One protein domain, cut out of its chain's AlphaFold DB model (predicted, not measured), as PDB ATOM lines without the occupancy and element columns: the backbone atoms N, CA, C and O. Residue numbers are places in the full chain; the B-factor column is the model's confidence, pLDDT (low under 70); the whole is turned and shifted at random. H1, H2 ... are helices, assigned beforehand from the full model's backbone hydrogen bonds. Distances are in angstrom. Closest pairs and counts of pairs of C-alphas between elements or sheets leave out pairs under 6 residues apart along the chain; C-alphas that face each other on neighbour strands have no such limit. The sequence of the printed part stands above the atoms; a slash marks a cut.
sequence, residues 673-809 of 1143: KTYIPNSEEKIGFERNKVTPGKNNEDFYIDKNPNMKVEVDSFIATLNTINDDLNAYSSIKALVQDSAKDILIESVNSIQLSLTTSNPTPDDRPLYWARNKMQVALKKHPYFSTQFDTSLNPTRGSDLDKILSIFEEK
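AT A GLANCE: This is residues 673 to 809 of the 1143 residues of an uncharacterized protein of Adhaeribacter soli (UniProt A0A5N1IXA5). Four helices, H3, H4, H5 and H6, make an up-and-down bundle, with H5 at its core and H4 as its longest member, while two short helices, H1 and H2, cross H5 on the side away from H4. The link from H4 to H5 turns at one end of the long axis, and the long link from H5 to H6 loops at the other. The printed part has 137 residues with six named helices, H1 to H6 in chain order, and no named strand, and its class is all helix. It is compact, with a radius of gyration of the C-alphas of 15.8 A, yet elongated in outline, spanning 51 by 31 by 24 A.

IN THESE COORDINATES: H1 is residues 679 to 685, 10.3 A long, beginning at C-alpha 679 at (100.406, 100.275, 119.237). H2 is residues 696 to 701, 8.7 A. H3, residues 705 to 718, is 20.0 A long. H4, residues 727 to 753, is 38.1 A long, from C-alpha 727 at (106.975, 78.727, 136.207). H5 is residues 764 to 779, 22.7 A. H6, residues 798 to 809, is 16.5 A long and ends at C-alpha 809 at (89.884, 88.452, 135.223).

HOW THE PARTS SIT: H5 is the hub, touching the five other helices. H1 touches H5 about perpendicular, at 85 degrees; their closest C-alphas, of Glu 681 and Asn 771, are 6.3 A apart. H2 touches H5 at a steep tilt of 64 degrees, closest at the C-alphas of Ile 701 and Pro 765, 4.5 A. H3 and H5 run the same way at a shallow tilt of 8 degrees, closest at Val 711 and Ala 769, whose C-alphas are 6.3 A apart. In the bundle each helix runs against the one before it. H3 and H4 form a helical hairpin at 2 degrees, closest at the C-alphas of Met 707 and Ile 742, 6.2 A. H4 touches H6 with residues 728 to 740 alone, and the closest C-alphas, of Lys 740 and Lys 809, are 5.0 A apart. H3 and H6 are apart. Every O i to N i+4 pair is within hydrogen-bond range in H1, H2, H3, H5 and H6; in H4 21 of 23 are.

THE WHOLE: The C-alphas farthest apart, of Ser 757 and Thr 789, are 52.4 A from each other. The printed part has no cut. The link from H5 to H6, 18 residues, is long. Mean pLDDT of the printed part is 89.8; residues 673 to 674, 788 to 790 and 796 are under 70.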
ATOM      1  N   LYS A 673     112.244  85.097 118.658       56.91
ATOM      2  CA  LYS A 673     111.661  86.367 118.265       56.91
ATOM      3  C   LYS A 673     111.416  87.164 119.538       56.91
ATOM      4  O   LYS A 673     110.543  86.829 120.331       56.91
ATOM      5  N   THR A 674     112.223  88.196 119.750       59.22
ATOM      6  CA  THR A 674     112.061  89.119 120.873       59.22
ATOM      7  C   THR A 674     110.751  89.883 120.737       59.22
ATOM      8  O   THR A 674     110.469  90.446 119.677       59.22
ATOM      9  N   TYR A 675     109.975  89.915 121.819       78.44
ATOM     10  CA  TYR A 675     108.763  90.716 121.956       78.44
ATOM     11  C   TYR A 675     108.981  92.168 121.496       78.44
ATOM     12  O   TYR A 675     109.942  92.821 121.909       78.44
ATOM     13  N   ILE A 676     108.063  92.677 120.669       76.69
ATOM     14  CA  ILE A 676     107.984  94.093 120.299       76.69
ATOM     15  C   ILE A 676     106.632  94.642 120.773       76.69
ATOM     16  O   ILE A 676     105.609  94.023 120.477       76.69
ATOM     17  N   PRO A 677     106.613  95.802 121.455       82.19
ATOM     18  CA  PRO A 677     105.379  96.471 121.852       82.19
ATOM     19  C   PRO A 677     104.439  96.749 120.671       82.19
ATOM     20  O   PRO A 677     104.871  97.229 119.615       82.19
ATOM     21  N   ASN A 678     103.150  96.479 120.858       84.75
ATOM     22  CA  ASN A 678     102.079  96.864 119.944       84.75
ATOM     23  C   ASN A 678     101.769  98.375 120.028       84.75
ATOM     24  O   ASN A 678     102.456  99.119 120.727       84.75
ATOM     25  N   SER A 679     100.764  98.848 119.285       84.75
ATOM     26  CA  SER A 679     100.406 100.275 119.237       84.75
ATOM     27  C   SER A 679     100.046 100.845 120.619       84.75
ATOM     28  O   SER A 679     100.614 101.861 121.007       84.75
ATOM     29  N   GLU A 680      99.205 100.161 121.405       88.69
ATOM     30  CA  GLU A 680      98.830 100.582 122.771       88.69
ATOM     31  C   GLU A 680     100.048 100.646 123.706       88.69
ATOM     32  O   GLU A 680     100.268 101.623 124.423       88.69
ATOM     33  N   GLU A 681     100.881  99.609 123.659       91.44
ATOM     34  CA  GLU A 681     102.053  99.459 124.518       91.44
ATOM     35  C   GLU A 681     103.131 100.501 124.189       91.44
ATOM     36  O   GLU A 681     103.790 101.018 125.091       91.44
ATOM     37  N   LYS A 682     103.295 100.863 122.908       89.75
ATOM     38  CA  LYS A 682     104.212 101.935 122.487       89.75
ATOM     39  C   LYS A 682     103.830 103.274 123.102       89.75
ATOM     40  O   LYS A 682     104.707 103.932 123.655       89.75
ATOM     41  N   ILE A 683     102.548 103.638 123.051       89.31
ATOM     42  CA  ILE A 683     102.044 104.893 123.630       89.31
ATOM     43  C   ILE A 683     102.303 104.921 125.144       89.31
ATOM     44  O   ILE A 683     102.679 105.961 125.685       89.31
ATOM     45  N   GLY A 684     102.162 103.774 125.820       89.62
ATOM     46  CA  GLY A 684     102.473 103.627 127.245       89.62
ATOM     47  C   GLY A 684     103.930 103.944 127.586       89.62
ATOM     48  O   GLY A 684     104.176 104.658 128.558       89.62
ATOM     49  N   PHE A 685     104.877 103.493 126.753       88.38
ATOM     50  CA  PHE A 685     106.322 103.720 126.916       88.38
ATOM     51  C   PHE A 685     106.804 105.131 126.564       88.38
ATOM     52  O   PHE A 685     107.943 105.482 126.886       88.38
ATOM     53  N   GLU A 686     106.000 105.942 125.880       88.38
ATOM     54  CA  GLU A 686     106.396 107.305 125.542       88.38
ATOM     55  C   GLU A 686     106.577 108.166 126.799       88.38
ATOM     56  O   GLU A 686     105.833 108.050 127.776       88.38
ATOM     57  N   ARG A 687     107.568 109.070 126.765       84.75
ATOM     58  CA  ARG A 687     107.799 110.015 127.866       84.75
ATOM     59  C   ARG A 687     106.590 110.928 128.016       84.75
ATOM     60  O   ARG A 687     106.197 111.608 127.064       84.75
ATOM     61  N   ASN A 688     106.072 111.012 129.233       84.50
ATOM     62  CA  ASN A 688     104.994 111.923 129.550       84.50
ATOM     63  C   ASN A 688     105.478 113.376 129.415       84.50
ATOM     64  O   ASN A 688     106.506 113.768 129.971       84.50
ATOM     65  N   LYS A 689     104.734 114.184 128.654       77.75
ATOM     66  CA  LYS A 689     105.112 115.575 128.347       77.75
ATOM     67  C   LYS A 689     104.877 116.544 129.512       77.75
ATOM     68  O   LYS A 689     105.413 117.646 129.477       77.75
ATOM     69  N   VAL A 690     104.083 116.149 130.509       74.88
ATOM     70  CA  VAL A 690     103.693 116.989 131.654       74.88
ATOM     71  C   VAL A 690     104.587 116.727 132.868       74.88
ATOM     72  O   VAL A 690     104.964 117.669 133.558       74.88
ATOM     73  N   THR A 691     104.972 115.469 133.108       76.62
ATOM     74  CA  THR A 691     105.816 115.069 134.248       76.62
ATOM     75  C   THR A 691     107.156 114.500 133.763       76.62
ATOM     76  O   THR A 691     107.224 113.318 133.414       76.62
ATOM     77  N   PRO A 692     108.240 115.305 133.736       73.19
ATOM     78  CA  PRO A 692     109.557 114.846 133.304       73.19
ATOM     79  C   PRO A 692     110.035 113.621 134.096       73.19
ATOM     80  O   PRO A 692     109.992 113.612 135.324       73.19
ATOM     81  N   GLY A 693     110.517 112.594 133.389       79.44
ATOM     82  CA  GLY A 693     111.071 111.376 133.994       79.44
ATOM     83  C   GLY A 693     110.084 110.220 134.187       79.44
ATOM     84  O   GLY A 693     110.507 109.171 134.660       79.44
ATOM     85  N   LYS A 694     108.812 110.372 133.791       86.12
ATOM     86  CA  LYS A 694     107.823 109.282 133.775       86.12
ATOM     87  C   LYS A 694     107.365 108.953 132.358       86.12
ATOM     88  O   LYS A 694     107.312 109.836 131.498       86.12
ATOM     89  N   ASN A 695     107.005 107.694 132.134       92.25
ATOM     90  CA  ASN A 695     106.289 107.282 130.933       92.25
ATOM     91  C   ASN A 695     104.779 107.521 131.114       92.25
ATOM     92  O   ASN A 695     104.314 107.772 132.230       92.25
ATOM     93  N   ASN A 696     104.007 107.477 130.028       91.62
ATOM     94  CA  ASN A 696     102.562 107.716 130.082       91.62
ATOM     95  C   ASN A 696     101.833 106.716 130.986       91.62
ATOM     96  O   ASN A 696     100.991 107.134 131.779       91.62
ATOM     97  N   GLU A 697     102.180 105.429 130.914       93.81
ATOM     98  CA  GLU A 697     101.559 104.402 131.761       93.81
ATOM     99  C   GLU A 697     101.780 104.675 133.259       93.81
ATOM    100  O   GLU A 697     100.825 104.671 134.033       93.81
ATOM    101  N   ASP A 698     103.010 105.022 133.658       93.94
ATOM    102  CA  ASP A 698     103.358 105.341 135.048       93.94
ATOM    103  C   ASP A 698     102.626 106.586 135.547       93.94
ATOM    104  O   ASP A 698     102.131 106.614 136.670       93.94
ATOM    105  N   PHE A 699     102.524 107.617 134.703       93.31
ATOM    106  CA  PHE A 699     101.841 108.858 135.059       93.31
ATOM    107  C   PHE A 699     100.377 108.624 135.454       93.31
ATOM    108  O   PHE A 699      99.916 109.211 136.432       93.31
ATOM    109  N   TYR A 700      99.649 107.778 134.719       93.75
ATOM    110  CA  TYR A 700      98.244 107.496 135.023       93.75
ATOM    111  C   TYR A 700      98.057 106.469 136.129       93.75
ATOM    112  O   TYR A 700      97.140 106.632 136.931       93.75
ATOM    113  N   ILE A 701      98.917 105.451 136.212       96.06
ATOM    114  CA  ILE A 701      98.894 104.498 137.330       96.06
ATOM    115  C   ILE A 701      99.097 105.250 138.653       96.06
ATOM    116  O   ILE A 701      98.341 105.038 139.594       96.06
ATOM    117  N   ASP A 702     100.027 106.209 138.700       93.62
ATOM    118  CA  ASP A 702     100.329 106.989 139.906       93.62
ATOM    119  C   ASP A 702      99.181 107.902 140.374       93.62
ATOM    120  O   ASP A 702      99.202 108.366 141.517       93.62
ATOM    121  N   LYS A 703      98.161 108.154 139.536       91.12
ATOM    122  CA  LYS A 703      96.941 108.860 139.969       91.12
ATOM    123  C   LYS A 703      96.101 108.024 140.944       91.12
ATOM    124  O   LYS A 703      95.308 108.600 141.684       91.12
ATOM    125  N   ASN A 704      96.295 106.702 140.982       95.00
ATOM    126  CA  ASN A 704      95.753 105.816 142.009       95.00
ATOM    127  C   ASN A 704      96.917 105.114 142.756       95.00
ATOM    128  O   ASN A 704      97.467 104.127 142.262       95.00
ATOM    129  N   PRO A 705      97.285 105.574 143.970       94.56
ATOM    130  CA  PRO A 705      98.380 104.987 144.743       94.56
ATOM    131  C   PRO A 705      98.224 103.491 145.051       94.56
ATOM    132  O   PRO A 705      99.224 102.779 145.069       94.56
ATOM    133  N   ASN A 706      96.999 103.002 145.261       95.50
ATOM    134  CA  ASN A 706      96.751 101.581 145.514       95.50
ATOM    135  C   ASN A 706      96.938 100.758 144.233       95.50
ATOM    136  O   ASN A 706      97.610  99.733 144.262       95.50
ATOM    137  N   MET A 707      96.453 101.256 143.088       97.31
ATOM    138  CA  MET A 707      96.716 100.638 141.779       97.31
ATOM    139  C   MET A 707      98.221 100.498 141.526       97.31
ATOM    140  O   MET A 707      98.685  99.470 141.033       97.31
ATOM    141  N   LYS A 708      99.003 101.520 141.893       96.62
ATOM    142  CA  LYS A 708     100.464 101.473 141.794       96.62
ATOM    143  C   LYS A 708     101.059 100.337 142.632       96.62
ATOM    144  O   LYS A 708     101.931  99.625 142.138       96.62
ATOM    145  N   VAL A 709     100.594 100.167 143.871       97.12
ATOM    146  CA  VAL A 709     101.040  99.081 144.760       97.12
ATOM    147  C   VAL A 709     100.748  97.716 144.138       97.12
ATOM    148  O   VAL A 709     101.654  96.883 144.092       97.12
ATOM    149  N   GLU A 710      99.546  97.512 143.594       97.38
ATOM    150  CA  GLU A 710      99.173  96.248 142.946       97.38
ATOM    151  C   GLU A 710     100.062  95.932 141.733       97.38
ATOM    152  O   GLU A 710     100.616  94.835 141.615       97.38
ATOM    153  N   VAL A 711     100.279  96.916 140.853       97.81
ATOM    154  CA  VAL A 711     101.110  96.743 139.651       97.81
ATOM    155  C   VAL A 711     102.576  96.481 140.007       97.81
ATOM    156  O   VAL A 711     103.197  95.580 139.437       97.81
ATOM    157  N   ASP A 712     103.147  97.244 140.942       97.12
ATOM    158  CA  ASP A 712     104.542  97.073 141.357       97.12
ATOM    159  C   ASP A 712     104.757  95.719 142.052       97.12
ATOM    160  O   ASP A 712     105.744  95.036 141.768       97.12
ATOM    161  N   SER A 713     103.822  95.306 142.916       97.62
ATOM    162  CA  SER A 713     103.847  94.012 143.607       97.62
ATOM    163  C   SER A 713     103.778  92.843 142.621       97.62
ATOM    164  O   SER A 713     104.577  91.902 142.710       97.62
ATOM    165  N   PHE A 714     102.896  92.932 141.621       98.31
ATOM    166  CA  PHE A 714     102.800  91.945 140.551       98.31
ATOM    167  C   PHE A 714     104.114  91.815 139.778       98.31
ATOM    168  O   PHE A 714     104.626  90.708 139.620       98.31
ATOM    169  N   ILE A 715     104.691  92.932 139.318       98.06
ATOM    170  CA  ILE A 715     105.936  92.916 138.534       98.06
ATOM    171  C   ILE A 715     107.105  92.400 139.382       98.06
ATOM    172  O   ILE A 715     107.910  91.606 138.895       98.06
ATOM    173  N   ALA A 716     107.197  92.814 140.650       97.75
ATOM    174  CA  ALA A 716     108.220  92.330 141.568       97.75
ATOM    175  C   ALA A 716     108.109  90.814 141.772       97.75
ATOM    176  O   ALA A 716     109.103  90.111 141.608       97.75
ATOM    177  N   THR A 717     106.902  90.307 142.045       97.81
ATOM    178  CA  THR A 717     106.652  88.872 142.239       97.81
ATOM    179  C   THR A 717     106.931  88.084 140.962       97.81
ATOM    180  O   THR A 717     107.646  87.083 141.011       97.81
ATOM    181  N   LEU A 718     106.461  88.564 139.806       97.81
ATOM    182  CA  LEU A 718     106.711  87.948 138.503       97.81
ATOM    183  C   LEU A 718     108.215  87.792 138.231       97.81
ATOM    184  O   LEU A 718     108.644  86.734 137.789       97.81
ATOM    185  N   ASN A 719     109.027  88.802 138.562       96.50
ATOM    186  CA  ASN A 719     110.482  88.762 138.376       96.50
ATOM    187  C   ASN A 719     111.212  87.774 139.307       96.50
ATOM    188  O   ASN A 719     112.384  87.485 139.069       96.50
ATOM    189  N   THR A 720     110.561  87.260 140.357       96.50
ATOM    190  CA  THR A 720     111.134  86.211 141.226       96.50
ATOM    191  C   THR A 720     110.884  84.791 140.714       96.50
ATOM    192  O   THR A 720     111.487  83.846 141.223       96.50
ATOM    193  N   ILE A 721     110.007  84.619 139.718       95.44
ATOM    194  CA  ILE A 721     109.659  83.307 139.175       95.44
ATOM    195  C   ILE A 721     110.724  82.886 138.152       95.44
ATOM    196  O   ILE A 721     110.928  83.534 137.132       95.44
ATOM    197  N   ASN A 722     111.411  81.771 138.411       91.38
ATOM    198  CA  ASN A 722     112.413  81.227 137.491       91.38
ATOM    199  C   ASN A 722     111.756  80.501 136.300       91.38
ATOM    200  O   ASN A 722     110.642  79.998 136.415       91.38
ATOM    201  N   ASP A 723     112.464  80.373 135.168       86.00
ATOM    202  CA  ASP A 723     112.081  79.470 134.061       86.00
ATOM    203  C   ASP A 723     112.378  78.004 134.432       86.00
ATOM    204  O   ASP A 723     113.324  77.380 133.947       86.00
ATOM    205  N   ASP A 724     111.583  77.470 135.358       84.62
ATOM    206  CA  ASP A 724     111.659  76.094 135.840       84.62
ATOM    207  C   ASP A 724     110.329  75.328 135.654       84.62
ATOM    208  O   ASP A 724     109.397  75.775 134.982       84.62
ATOM    209  N   LEU A 725     110.245  74.126 136.235       81.56
ATOM    210  CA  LEU A 725     109.067  73.246 136.185       81.56
ATOM    211  C   LEU A 725     107.830  73.792 136.930       81.56
ATOM    212  O   LEU A 725     106.777  73.159 136.904       81.56
ATOM    213  N   ASN A 726     107.919  74.905 137.655       86.56
ATOM    214  CA  ASN A 726     106.784  75.521 138.346       86.56
ATOM    215  C   ASN A 726     106.350  76.841 137.701       86.56
ATOM    216  O   ASN A 726     105.243  77.298 137.987       86.56
ATOM    217  N   ALA A 727     107.166  77.407 136.802       89.69
ATOM    218  CA  ALA A 727     106.975  78.727 136.207       89.69
ATOM    219  C   ALA A 727     105.531  79.000 135.761       89.69
ATOM    220  O   ALA A 727     104.920  79.968 136.206       89.69
ATOM    221  N   TYR A 728     104.945  78.121 134.941       90.00
ATOM    222  CA  TYR A 728     103.574  78.297 134.453       90.00
ATOM    223  C   TYR A 728     102.548  78.335 135.585       90.00
ATOM    224  O   TYR A 728     101.727  79.246 135.629       90.00
ATOM    225  N   SER A 729     102.596  77.368 136.506       90.69
ATOM    226  CA  SER A 729     101.657  77.289 137.629       90.69
ATOM    227  C   SER A 729     101.758  78.504 138.558       90.69
ATOM    228  O   SER A 729     100.731  79.063 138.943       90.69
ATOM    229  N   SER A 730     102.978  78.973 138.840       94.38
ATOM    230  CA  SER A 730     103.234  80.152 139.671       94.38
ATOM    231  C   SER A 730     102.778  81.443 138.990       94.38
ATOM    232  O   SER A 730     102.096  82.249 139.618       94.38
ATOM    233  N   ILE A 731     103.083  81.624 137.697       96.81
ATOM    234  CA  ILE A 731     102.637  82.796 136.923       96.81
ATOM    235  C   ILE A 731     101.117  82.794 136.789       96.81
ATOM    236  O   ILE A 731     100.488  83.836 136.940       96.81
ATOM    237  N   LYS A 732     100.508  81.630 136.531       95.62
ATOM    238  CA  LYS A 732      99.053  81.494 136.435       95.62
ATOM    239  C   LYS A 732      98.372  81.908 137.736       95.62
ATOM    240  O   LYS A 732      97.437  82.696 137.667       95.62
ATOM    241  N   ALA A 733      98.839  81.406 138.881       95.44
ATOM    242  CA  ALA A 733      98.291  81.774 140.186       95.44
ATOM    243  C   ALA A 733      98.408  83.288 140.428       95.44
ATOM    244  O   ALA A 733      97.404  83.942 140.685       95.44
ATOM    245  N   LEU A 734      99.601  83.857 140.206       97.81
ATOM    246  CA  LEU A 734      99.837  85.298 140.323       97.81
ATOM    247  C   LEU A 734      98.894  86.121 139.428       97.81
ATOM    248  O   LEU A 734      98.327  87.114 139.864       97.81
ATOM    249  N   VAL A 735      98.709  85.708 138.171       97.75
ATOM    250  CA  VAL A 735      97.832  86.403 137.219       97.75
ATOM    251  C   VAL A 735      96.360  86.295 137.609       97.75
ATOM    252  O   VAL A 735      95.639  87.274 137.448       97.75
ATOM    253  N   GLN A 736      95.903  85.145 138.109       94.75
ATOM    254  CA  GLN A 736      94.507  84.965 138.522       94.75
ATOM    255  C   GLN A 736      94.109  85.922 139.649       94.75
ATOM    256  O   GLN A 736      92.999  86.455 139.605       94.75
ATOM    257  N   ASP A 737      95.016  86.153 140.597       93.88
ATOM    258  CA  ASP A 737      94.789  87.042 141.734       93.88
ATOM    259  C   ASP A 737      94.975  88.508 141.307       93.88
ATOM    260  O   ASP A 737      94.009  89.273 141.249       93.88
ATOM    261  N   SER A 738      96.170  88.882 140.839       96.69
ATOM    262  CA  SER A 738      96.495  90.289 140.565       96.69
ATOM    263  C   SER A 738      95.680  90.911 139.428       96.69
ATOM    264  O   SER A 738      95.417  92.113 139.449       96.69
ATOM    265  N   ALA A 739      95.257  90.136 138.418       96.75
ATOM    266  CA  ALA A 739      94.399  90.675 137.360       96.75
ATOM    267  C   ALA A 739      92.997  91.026 137.882       96.75
ATOM    268  O   ALA A 739      92.376  91.957 137.373       96.75
ATOM    269  N   LYS A 740      92.499  90.306 138.893       95.75
ATOM    270  CA  LYS A 740      91.228  90.618 139.551       95.75
ATOM    271  C   LYS A 740      91.374  91.824 140.480       95.75
ATOM    272  O   LYS A 740      90.509  92.701 140.471       95.75
ATOM    273  N   ASP A 741      92.480  91.895 141.216       96.69
ATOM    274  CA  ASP A 741      92.740  92.953 142.198       96.69
ATOM    275  C   ASP A 741      92.768  94.346 141.559       96.69
ATOM    276  O   ASP A 741      92.121  95.260 142.069       96.69
ATOM    277  N   ILE A 742      93.382  94.504 140.378       98.06
ATOM    278  CA  ILE A 742      93.389  95.800 139.674       98.06
ATOM    279  C   ILE A 742      91.982  96.273 139.276       98.06
ATOM    280  O   ILE A 742      91.697  97.471 139.306       98.06
ATOM    281  N   LEU A 743      91.069  95.358 138.928       97.12
ATOM    282  CA  LEU A 743      89.692  95.731 138.615       97.12
ATOM    283  C   LEU A 743      88.934  96.134 139.884       97.12
ATOM    284  O   LEU A 743      88.246  97.156 139.880       97.12
ATOM    285  N   ILE A 744      89.075  95.350 140.957       96.69
ATOM    286  CA  ILE A 744      88.459  95.637 142.260       96.69
ATOM    287  C   ILE A 744      88.928  96.996 142.778       96.69
ATOM    288  O   ILE A 744      88.101  97.815 143.177       96.69
ATOM    289  N   GLU A 745      90.231  97.265 142.724       97.50
ATOM    290  CA  GLU A 745      90.806  98.542 143.137       97.50
ATOM    291  C   GLU A 745      90.245  99.700 142.303       97.50
ATOM    292  O   GLU A 745      89.812 100.710 142.854       97.50
ATOM    293  N   SER A 746      90.151  99.546 140.979       97.56
ATOM    294  CA  SER A 746      89.567 100.583 140.121       97.56
ATOM    295  C   SER A 746      88.095 100.866 140.452       97.56
ATOM    296  O   SER A 746      87.688 102.027 140.549       97.56
ATOM    297  N   VAL A 747      87.297  99.816 140.685       97.94
ATOM    298  CA  VAL A 747      85.898  99.938 141.127       97.94
ATOM    299  C   VAL A 747      85.819 100.672 142.466       97.94
ATOM    300  O   VAL A 747      85.074 101.647 142.585       97.94
ATOM    301  N   ASN A 748      86.611 100.256 143.456       96.94
ATOM    302  CA  ASN A 748      86.619 100.856 144.788       96.94
ATOM    303  C   ASN A 748      87.038 102.329 144.747       96.94
ATOM    304  O   ASN A 748      86.352 103.173 145.322       96.94
ATOM    305  N   SER A 749      88.117 102.650 144.029       95.94
ATOM    306  CA  SER A 749      88.631 104.013 143.888       95.94
ATOM    307  C   SER A 749      87.604 104.944 143.245       95.94
ATOM    308  O   SER A 749      87.345 106.030 143.767       95.94
ATOM    309  N   ILE A 750      86.972 104.530 142.140       96.88
ATOM    310  CA  ILE A 750      85.942 105.342 141.471       96.88
ATOM    311  C   ILE A 750      84.732 105.537 142.388       96.88
ATOM    312  O   ILE A 750      84.250 106.658 142.543       96.88
ATOM    313  N   GLN A 751      84.248 104.472 143.029       96.81
ATOM    314  CA  GLN A 751      83.083 104.560 143.908       96.81
ATOM    315  C   GLN A 751      83.342 105.420 145.144       96.81
ATOM    316  O   GLN A 751      82.474 106.204 145.520       96.81
ATOM    317  N   LEU A 752      84.525 105.312 145.752       94.62
ATOM    318  CA  LEU A 752      84.932 106.160 146.868       94.62
ATOM    319  C   LEU A 752      85.017 107.624 146.429       94.62
ATOM    320  O   LEU A 752      84.461 108.498 147.093       94.62
ATOM    321  N   SER A 753      85.647 107.882 145.283       93.44
ATOM    322  CA  SER A 753      85.805 109.220 144.710       93.44
ATOM    323  C   SER A 753      84.461 109.939 144.521       93.44
ATOM    324  O   SER A 753      84.315 111.093 144.932       93.44
ATOM    325  N   LEU A 754      83.435 109.227 144.039       93.81
ATOM    326  CA  LEU A 754      82.068 109.742 143.866       93.81
ATOM    327  C   LEU A 754      81.357 110.139 145.177       93.81
ATOM    328  O   LEU A 754      80.330 110.810 145.124       93.81
ATOM    329  N   THR A 755      81.875 109.740 146.345       91.81
ATOM    330  CA  THR A 755      81.325 110.133 147.660       91.81
ATOM    331  C   THR A 755      82.004 111.359 148.272       91.81
ATOM    332  O   THR A 755      81.558 111.862 149.303       91.81
ATOM    333  N   THR A 756      83.085 111.847 147.659       90.75
ATOM    334  CA  THR A 756      83.847 112.995 148.164       90.75
ATOM    335  C   THR A 756      83.218 114.327 147.748       90.75
ATOM    336  O   THR A 756      82.386 114.387 146.847       90.75
ATOM    337  N   SER A 757      83.621 115.427 148.394       85.81
ATOM    338  CA  SER A 757      83.135 116.771 148.043       85.81
ATOM    339  C   SER A 757      83.639 117.270 146.685       85.81
ATOM    340  O   SER A 757      82.988 118.121 146.093       85.81
ATOM    341  N   ASN A 758      84.778 116.752 146.211       86.56
ATOM    342  CA  ASN A 758      85.372 117.056 144.906       86.56
ATOM    343  C   ASN A 758      85.697 115.733 144.189       86.56
ATOM    344  O   ASN A 758      86.850 115.295 144.237       86.56
ATOM    345  N   PRO A 759      84.698 115.067 143.584       91.19
ATOM    346  CA  PRO A 759      84.902 113.786 142.922       91.19
ATOM    347  C   PRO A 759      85.924 113.873 141.790       91.19
ATOM    348  O   PRO A 759      85.943 114.833 141.029       91.19
ATOM    349  N   THR A 760      86.739 112.835 141.650       93.19
ATOM    350  CA  THR A 760      87.749 112.658 140.595       93.19
ATOM    351  C   THR A 760      87.697 111.253 139.957       93.19
ATOM    352  O   THR A 760      88.705 110.541 139.940       93.19
ATOM    353  N   PRO A 761      86.532 110.775 139.477       94.25
ATOM    354  CA  PRO A 761      86.426 109.437 138.890       94.25
ATOM    355  C   PRO A 761      87.264 109.318 137.604       94.25
ATOM    356  O   PRO A 761      87.165 110.169 136.724       94.25
ATOM    357  N   ASP A 762      88.081 108.266 137.482       94.38
ATOM    358  CA  ASP A 762      89.059 108.113 136.393       94.38
ATOM    359  C   ASP A 762      89.247 106.635 136.007       94.38
ATOM    360  O   ASP A 762      89.537 105.801 136.862       94.38
ATOM    361  N   ASP A 763      89.089 106.304 134.723       95.38
ATOM    362  CA  ASP A 763      89.231 104.947 134.166       95.38
ATOM    363  C   ASP A 763      90.638 104.634 133.632       95.38
ATOM    364  O   ASP A 763      90.994 103.468 133.425       95.38
ATOM    365  N   ARG A 764      91.465 105.664 133.431       95.69
ATOM    366  CA  ARG A 764      92.809 105.542 132.854       95.69
ATOM    367  C   ARG A 764      93.769 104.706 133.715       95.69
ATOM    368  O   ARG A 764      94.540 103.956 133.112       95.69
ATOM    369  N   PRO A 765      93.747 104.757 135.068       97.12
ATOM    370  CA  PRO A 765      94.629 103.921 135.886       97.12
ATOM    371  C   PRO A 765      94.487 102.421 135.597       97.12
ATOM    372  O   PRO A 765      95.499 101.744 135.435       97.12
ATOM    373  N   LEU A 766      93.256 101.908 135.452       97.69
ATOM    374  CA  LEU A 766      93.015 100.496 135.126       97.69
ATOM    375  C   LEU A 766      93.542 100.142 133.732       97.69
ATOM    376  O   LEU A 766      94.234  99.137 133.575       97.69
ATOM    377  N   TYR A 767      93.242 100.964 132.725       97.25
ATOM    378  CA  TYR A 767      93.697 100.730 131.352       97.25
ATOM    379  C   TYR A 767      95.229 100.611 131.271       97.25
ATOM    380  O   TYR A 767      95.760  99.642 130.723       97.25
ATOM    381  N   TRP A 768      95.951 101.552 131.886       96.75
ATOM    382  CA  TRP A 768      97.414 101.556 131.860       96.75
ATOM    383  C   TRP A 768      98.043 100.473 132.739       96.75
ATOM    384  O   TRP A 768      99.033  99.871 132.319       96.75
ATOM    385  N   ALA A 769      97.457 100.155 133.898       97.81
ATOM    386  CA  ALA A 769      97.891  99.032 134.731       97.81
ATOM    387  C   ALA A 769      97.865  97.711 133.948       97.81
ATOM    388  O   ALA A 769      98.852  96.971 133.931       97.81
ATOM    389  N   ARG A 770      96.773  97.455 133.216       97.06
ATOM    390  CA  ARG A 770      96.635  96.266 132.367       97.06
ATOM    391  C   ARG A 770      97.709  96.197 131.294       97.06
ATOM    392  O   ARG A 770      98.333  95.149 131.141       97.06
ATOM    393  N   ASN A 771      97.928  97.295 130.568       95.31
ATOM    394  CA  ASN A 771      98.957  97.355 129.531       95.31
ATOM    395  C   ASN A 771     100.338  97.052 130.125       95.31
ATOM    396  O   ASN A 771     101.018  96.139 129.658       95.31
ATOM    397  N   LYS A 772     100.712  97.718 131.221       96.12
ATOM    398  CA  LYS A 772     102.017  97.538 131.867       96.12
ATOM    399  C   LYS A 772     102.241  96.107 132.377       96.12
ATOM    400  O   LYS A 772     103.308  95.529 132.157       96.12
ATOM    401  N   MET A 773     101.235  95.496 133.008       97.81
ATOM    402  CA  MET A 773     101.315  94.111 133.498       97.81
ATOM    403  C   MET A 773     101.392  93.090 132.353       97.81
ATOM    404  O   MET A 773     102.204  92.165 132.411       97.81
ATOM    405  N   GLN A 774     100.615  93.269 131.277       95.81
ATOM    406  CA  GLN A 774     100.707  92.409 130.090       95.81
ATOM    407  C   GLN A 774     102.077  92.513 129.409       95.81
ATOM    408  O   GLN A 774     102.618  91.502 128.957       95.81
ATOM    409  N   VAL A 775     102.677  93.705 129.376       93.69
ATOM    410  CA  VAL A 775     104.040  93.893 128.868       93.69
ATOM    411  C   VAL A 775     105.061  93.151 129.735       93.69
ATOM    412  O   VAL A 775     105.968  92.515 129.193       93.69
ATOM    413  N   ALA A 776     104.923  93.199 131.063       95.00
ATOM    414  CA  ALA A 776     105.796  92.463 131.977       95.00
ATOM    415  C   ALA A 776     105.706  90.943 131.745       95.00
ATOM    416  O   ALA A 776     106.738  90.283 131.627       95.00
ATOM    417  N   LEU A 777     104.491  90.412 131.555       96.12
ATOM    418  CA  LEU A 777     104.273  89.014 131.168       96.12
ATOM    419  C   LEU A 777     104.971  88.681 129.845       96.12
ATOM    420  O   LEU A 777     105.748  87.733 129.785       96.12
ATOM    421  N   LYS A 778     104.778  89.486 128.795       92.38
ATOM    422  CA  LYS A 778     105.403  89.257 127.476       92.38
ATOM    423  C   LYS A 778     106.937  89.313 127.509       92.38
ATOM    424  O   LYS A 778     107.583  88.703 126.660       92.38
ATOM    425  N   LYS A 779     107.526  90.023 128.476       90.44
ATOM    426  CA  LYS A 779     108.984  90.121 128.669       90.44
ATOM    427  C   LYS A 779     109.575  89.016 129.552       90.44
ATOM    428  O   LYS A 779     110.797  88.894 129.597       90.44
ATOM    429  N   HIS A 780     108.757  88.227 130.246       92.62
ATOM    430  CA  HIS A 780     109.255  87.213 131.174       92.62
ATOM    431  C   HIS A 780     110.014  86.082 130.434       92.62
ATOM    432  O   HIS A 780     109.512  85.589 129.417       92.62
ATOM    433  N   PRO A 781     111.184  85.611 130.929       87.62
ATOM    434  CA  PRO A 781     112.027  84.627 130.232       87.62
ATOM    435  C   PRO A 781     111.301  83.352 129.778       87.62
ATOM    436  O   PRO A 781     111.507  82.901 128.650       87.62
ATOM    437  N   TYR A 782     110.382  82.841 130.605       86.75
ATOM    438  CA  TYR A 782     109.556  81.657 130.313       86.75
ATOM    439  C   TYR A 782     108.751  81.758 128.996       86.75
ATOM    440  O   TYR A 782     108.460  80.749 128.349       86.75
ATOM    441  N   PHE A 783     108.391  82.974 128.568       86.75
ATOM    442  CA  PHE A 783     107.585  83.206 127.364       86.75
ATOM    443  C   PHE A 783     108.401  83.669 126.148       86.75
ATOM    444  O   PHE A 783     107.831  83.884 125.079       86.75
ATOM    445  N   SER A 784     109.729  83.781 126.268       78.50
ATOM    446  CA  SER A 784     110.614  84.372 125.246       78.50
ATOM    447  C   SER A 784     110.545  83.715 123.858       78.50
ATOM    448  O   SER A 784     110.833  84.367 122.857       78.50
ATOM    449  N   THR A 785     110.124  82.450 123.767       71.31
ATOM    450  CA  THR A 785     109.988  81.702 122.503       71.31
ATOM    451  C   THR A 785     108.541  81.540 122.029       71.31
ATOM    452  O   THR A 785     108.282  80.759 121.116       71.31
ATOM    453  N   GLN A 786     107.577  82.214 122.661       79.69
ATOM    454  CA  GLN A 786     106.144  81.980 122.445       79.69
ATOM    455  C   GLN A 786     105.496  83.041 121.543       79.69
ATOM    456  O   GLN A 786     104.308  83.329 121.673       79.69
ATOM    457  N   PHE A 787     106.255  83.593 120.591       75.31
ATOM    458  CA  PHE A 787     105.809  84.624 119.648       75.31
ATOM    459  C   PHE A 787     105.813  84.121 118.198       75.31
ATOM    460  O   PHE A 787     106.701  83.375 117.785       75.31
ATOM    461  N   ASP A 788     104.812  84.534 117.422       67.50
ATOM    462  CA  ASP A 788     104.665  84.203 116.009       67.50
ATOM    463  C   ASP A 788     105.578  85.056 115.114       67.50
ATOM    464  O   ASP A 788     106.363  85.895 115.566       67.50
ATOM    465  N   THR A 789     105.494  84.853 113.794       58.06
ATOM    466  CA  THR A 789     106.350  85.587 112.856       58.06
ATOM    467  C   THR A 789     106.122  87.095 112.852       58.06
ATOM    468  O   THR A 789     107.064  87.821 112.539       58.06
ATOM    469  N   SER A 790     104.921  87.530 113.229       60.72
ATOM    470  CA  SER A 790     104.489  88.920 113.365       60.72
ATOM    471  C   SER A 790     104.658  89.453 114.793       60.72
ATOM    472  O   SER A 790     104.200  90.557 115.074       60.72
ATOM    473  N   LEU A 791     105.342  88.701 115.666       70.06
ATOM    474  CA  LEU A 791     105.633  89.043 117.061       70.06
ATOM    475  C   LEU A 791     104.394  89.122 117.960       70.06
ATOM    476  O   LEU A 791     104.442  89.713 119.038       70.06
ATOM    477  N   ASN A 792     103.299  88.480 117.556       73.50
ATOM    478  CA  ASN A 792     102.147  88.279 118.425       73.50
ATOM    479  C   ASN A 792     102.335  87.013 119.270       73.50
ATOM    480  O   ASN A 792     102.998  86.080 118.817       73.50
ATOM    481  N   PRO A 793     101.733  86.921 120.469       77.69
ATOM    482  CA  PRO A 793     101.663  85.664 121.209       77.69
ATOM    483  C   PRO A 793     101.154  84.519 120.321       77.69
ATOM    484  O   PRO A 793     100.134  84.644 119.642       77.69
ATOM    485  N   THR A 794     101.878  83.401 120.305       72.44
ATOM    486  CA  THR A 794     101.531  82.229 119.492       72.44
ATOM    487  C   THR A 794     100.226  81.637 120.006       72.44
ATOM    488  O   THR A 794     100.137  81.272 121.179       72.44
ATOM    489  N   ARG A 795      99.222  81.491 119.138       70.44
ATOM    490  CA  ARG A 795      97.902  80.981 119.535       70.44
ATOM    491  C   ARG A 795      97.995  79.608 120.216       70.44
ATOM    492  O   ARG A 795      98.598  78.673 119.682       70.44
ATOM    493  N   GLY A 796      97.371  79.475 121.383       68.75
ATOM    494  CA  GLY A 796      97.368  78.259 122.202       68.75
ATOM    495  C   GLY A 796      98.665  77.984 122.975       68.75
ATOM    496  O   GLY A 796      98.760  76.935 123.619       68.75
ATOM    497  N   SER A 797      99.652  78.886 122.913       74.12
ATOM    498  CA  SER A 797     100.836  78.856 123.780       74.12
ATOM    499  C   SER A 797     100.473  79.140 125.241       74.12
ATOM    500  O   SER A 797      99.342  79.517 125.554       74.12
ATOM    501  N   ASP A 798     101.424  78.954 126.154       86.06
ATOM    502  CA  ASP A 798     101.203  79.279 127.562       86.06
ATOM    503  C   ASP A 798     101.048  80.790 127.768       86.06
ATOM    504  O   ASP A 798     100.193  81.197 128.548       86.06
ATOM    505  N   LEU A 799     101.789  81.617 127.018       89.38
ATOM    506  CA  LEU A 799     101.626  83.072 127.028       89.38
ATOM    507  C   LEU A 799     100.211  83.477 126.600       89.38
ATOM    508  O   LEU A 799      99.583  84.280 127.279       89.38
ATOM    509  N   ASP A 800      99.699  82.910 125.503       86.81
ATOM    510  CA  ASP A 800      98.348  83.207 124.999       86.81
ATOM    511  C   ASP A 800      97.278  82.880 126.054       86.81
ATOM    512  O   ASP A 800      96.436  83.720 126.358       86.81
ATOM    513  N   LYS A 801      97.380  81.714 126.709       89.12
ATOM    514  CA  LYS A 801      96.477  81.315 127.806       89.12
ATOM    515  C   LYS A 801      96.571  82.242 129.015       89.12
ATOM    516  O   LYS A 801      95.547  82.603 129.584       89.12
ATOM    517  N   ILE A 802      97.785  82.612 129.420       96.44
ATOM    518  CA  ILE A 802      98.004  83.518 130.552       96.44
ATOM    519  C   ILE A 802      97.433  84.905 130.250       96.44
ATOM    520  O   ILE A 802      96.763  85.478 131.103       96.44
ATOM    521  N   LEU A 803      97.625  85.416 129.030       94.81
ATOM    522  CA  LEU A 803      97.026  86.677 128.596       94.81
ATOM    523  C   LEU A 803      95.495  86.583 128.505       94.81
ATOM    524  O   LEU A 803      94.829  87.537 128.890       94.81
ATOM    525  N   SER A 804      94.921  85.451 128.076       93.12
ATOM    526  CA  SER A 804      93.463  85.240 128.126       93.12
ATOM    527  C   SER A 804      92.933  85.286 129.559       93.12
ATOM    528  O   SER A 804      92.016  86.052 129.827       93.12
ATOM    529  N   ILE A 805      93.558  84.562 130.497       96.12
ATOM    530  CA  ILE A 805      93.177  84.599 131.921       96.12
ATOM    531  C   ILE A 805      93.291  86.026 132.466       96.12
ATOM    532  O   ILE A 805      92.392  86.490 133.168       96.12
ATOM    533  N   PHE A 806      94.374  86.732 132.127       98.06
ATOM    534  CA  PHE A 806      94.567  88.124 132.520       98.06
ATOM    535  C   PHE A 806      93.420  89.006 132.013       98.06
ATOM    536  O   PHE A 806      92.820  89.744 132.795       98.06
ATOM    537  N   GLU A 807      93.095  88.931 130.720       95.19
ATOM    538  CA  GLU A 807      92.010  89.698 130.099       95.19
ATOM    539  C   GLU A 807      90.652  89.348 130.728       95.19
ATOM    540  O   GLU A 807      89.903  90.256 131.083       95.19
ATOM    541  N   GLU A 808      90.362  88.062 130.944       95.94
ATOM    542  CA  GLU A 808      89.114  87.590 131.550       95.94
ATOM    543  C   GLU A 808      88.913  88.130 132.971       95.94
ATOM    544  O   GLU A 808      87.835  88.634 133.297       95.94
ATOM    545  N   LYS A 809      89.948  88.043 133.814       96.69
ATOM    546  CA  LYS A 809      89.884  88.452 135.223       96.69
ATOM    547  C   LYS A 809      89.868  89.965 135.389       96.69
ATOM    548  O   LYS A 809      89.011  90.494 136.088       96.69
TER     549      LYS A 809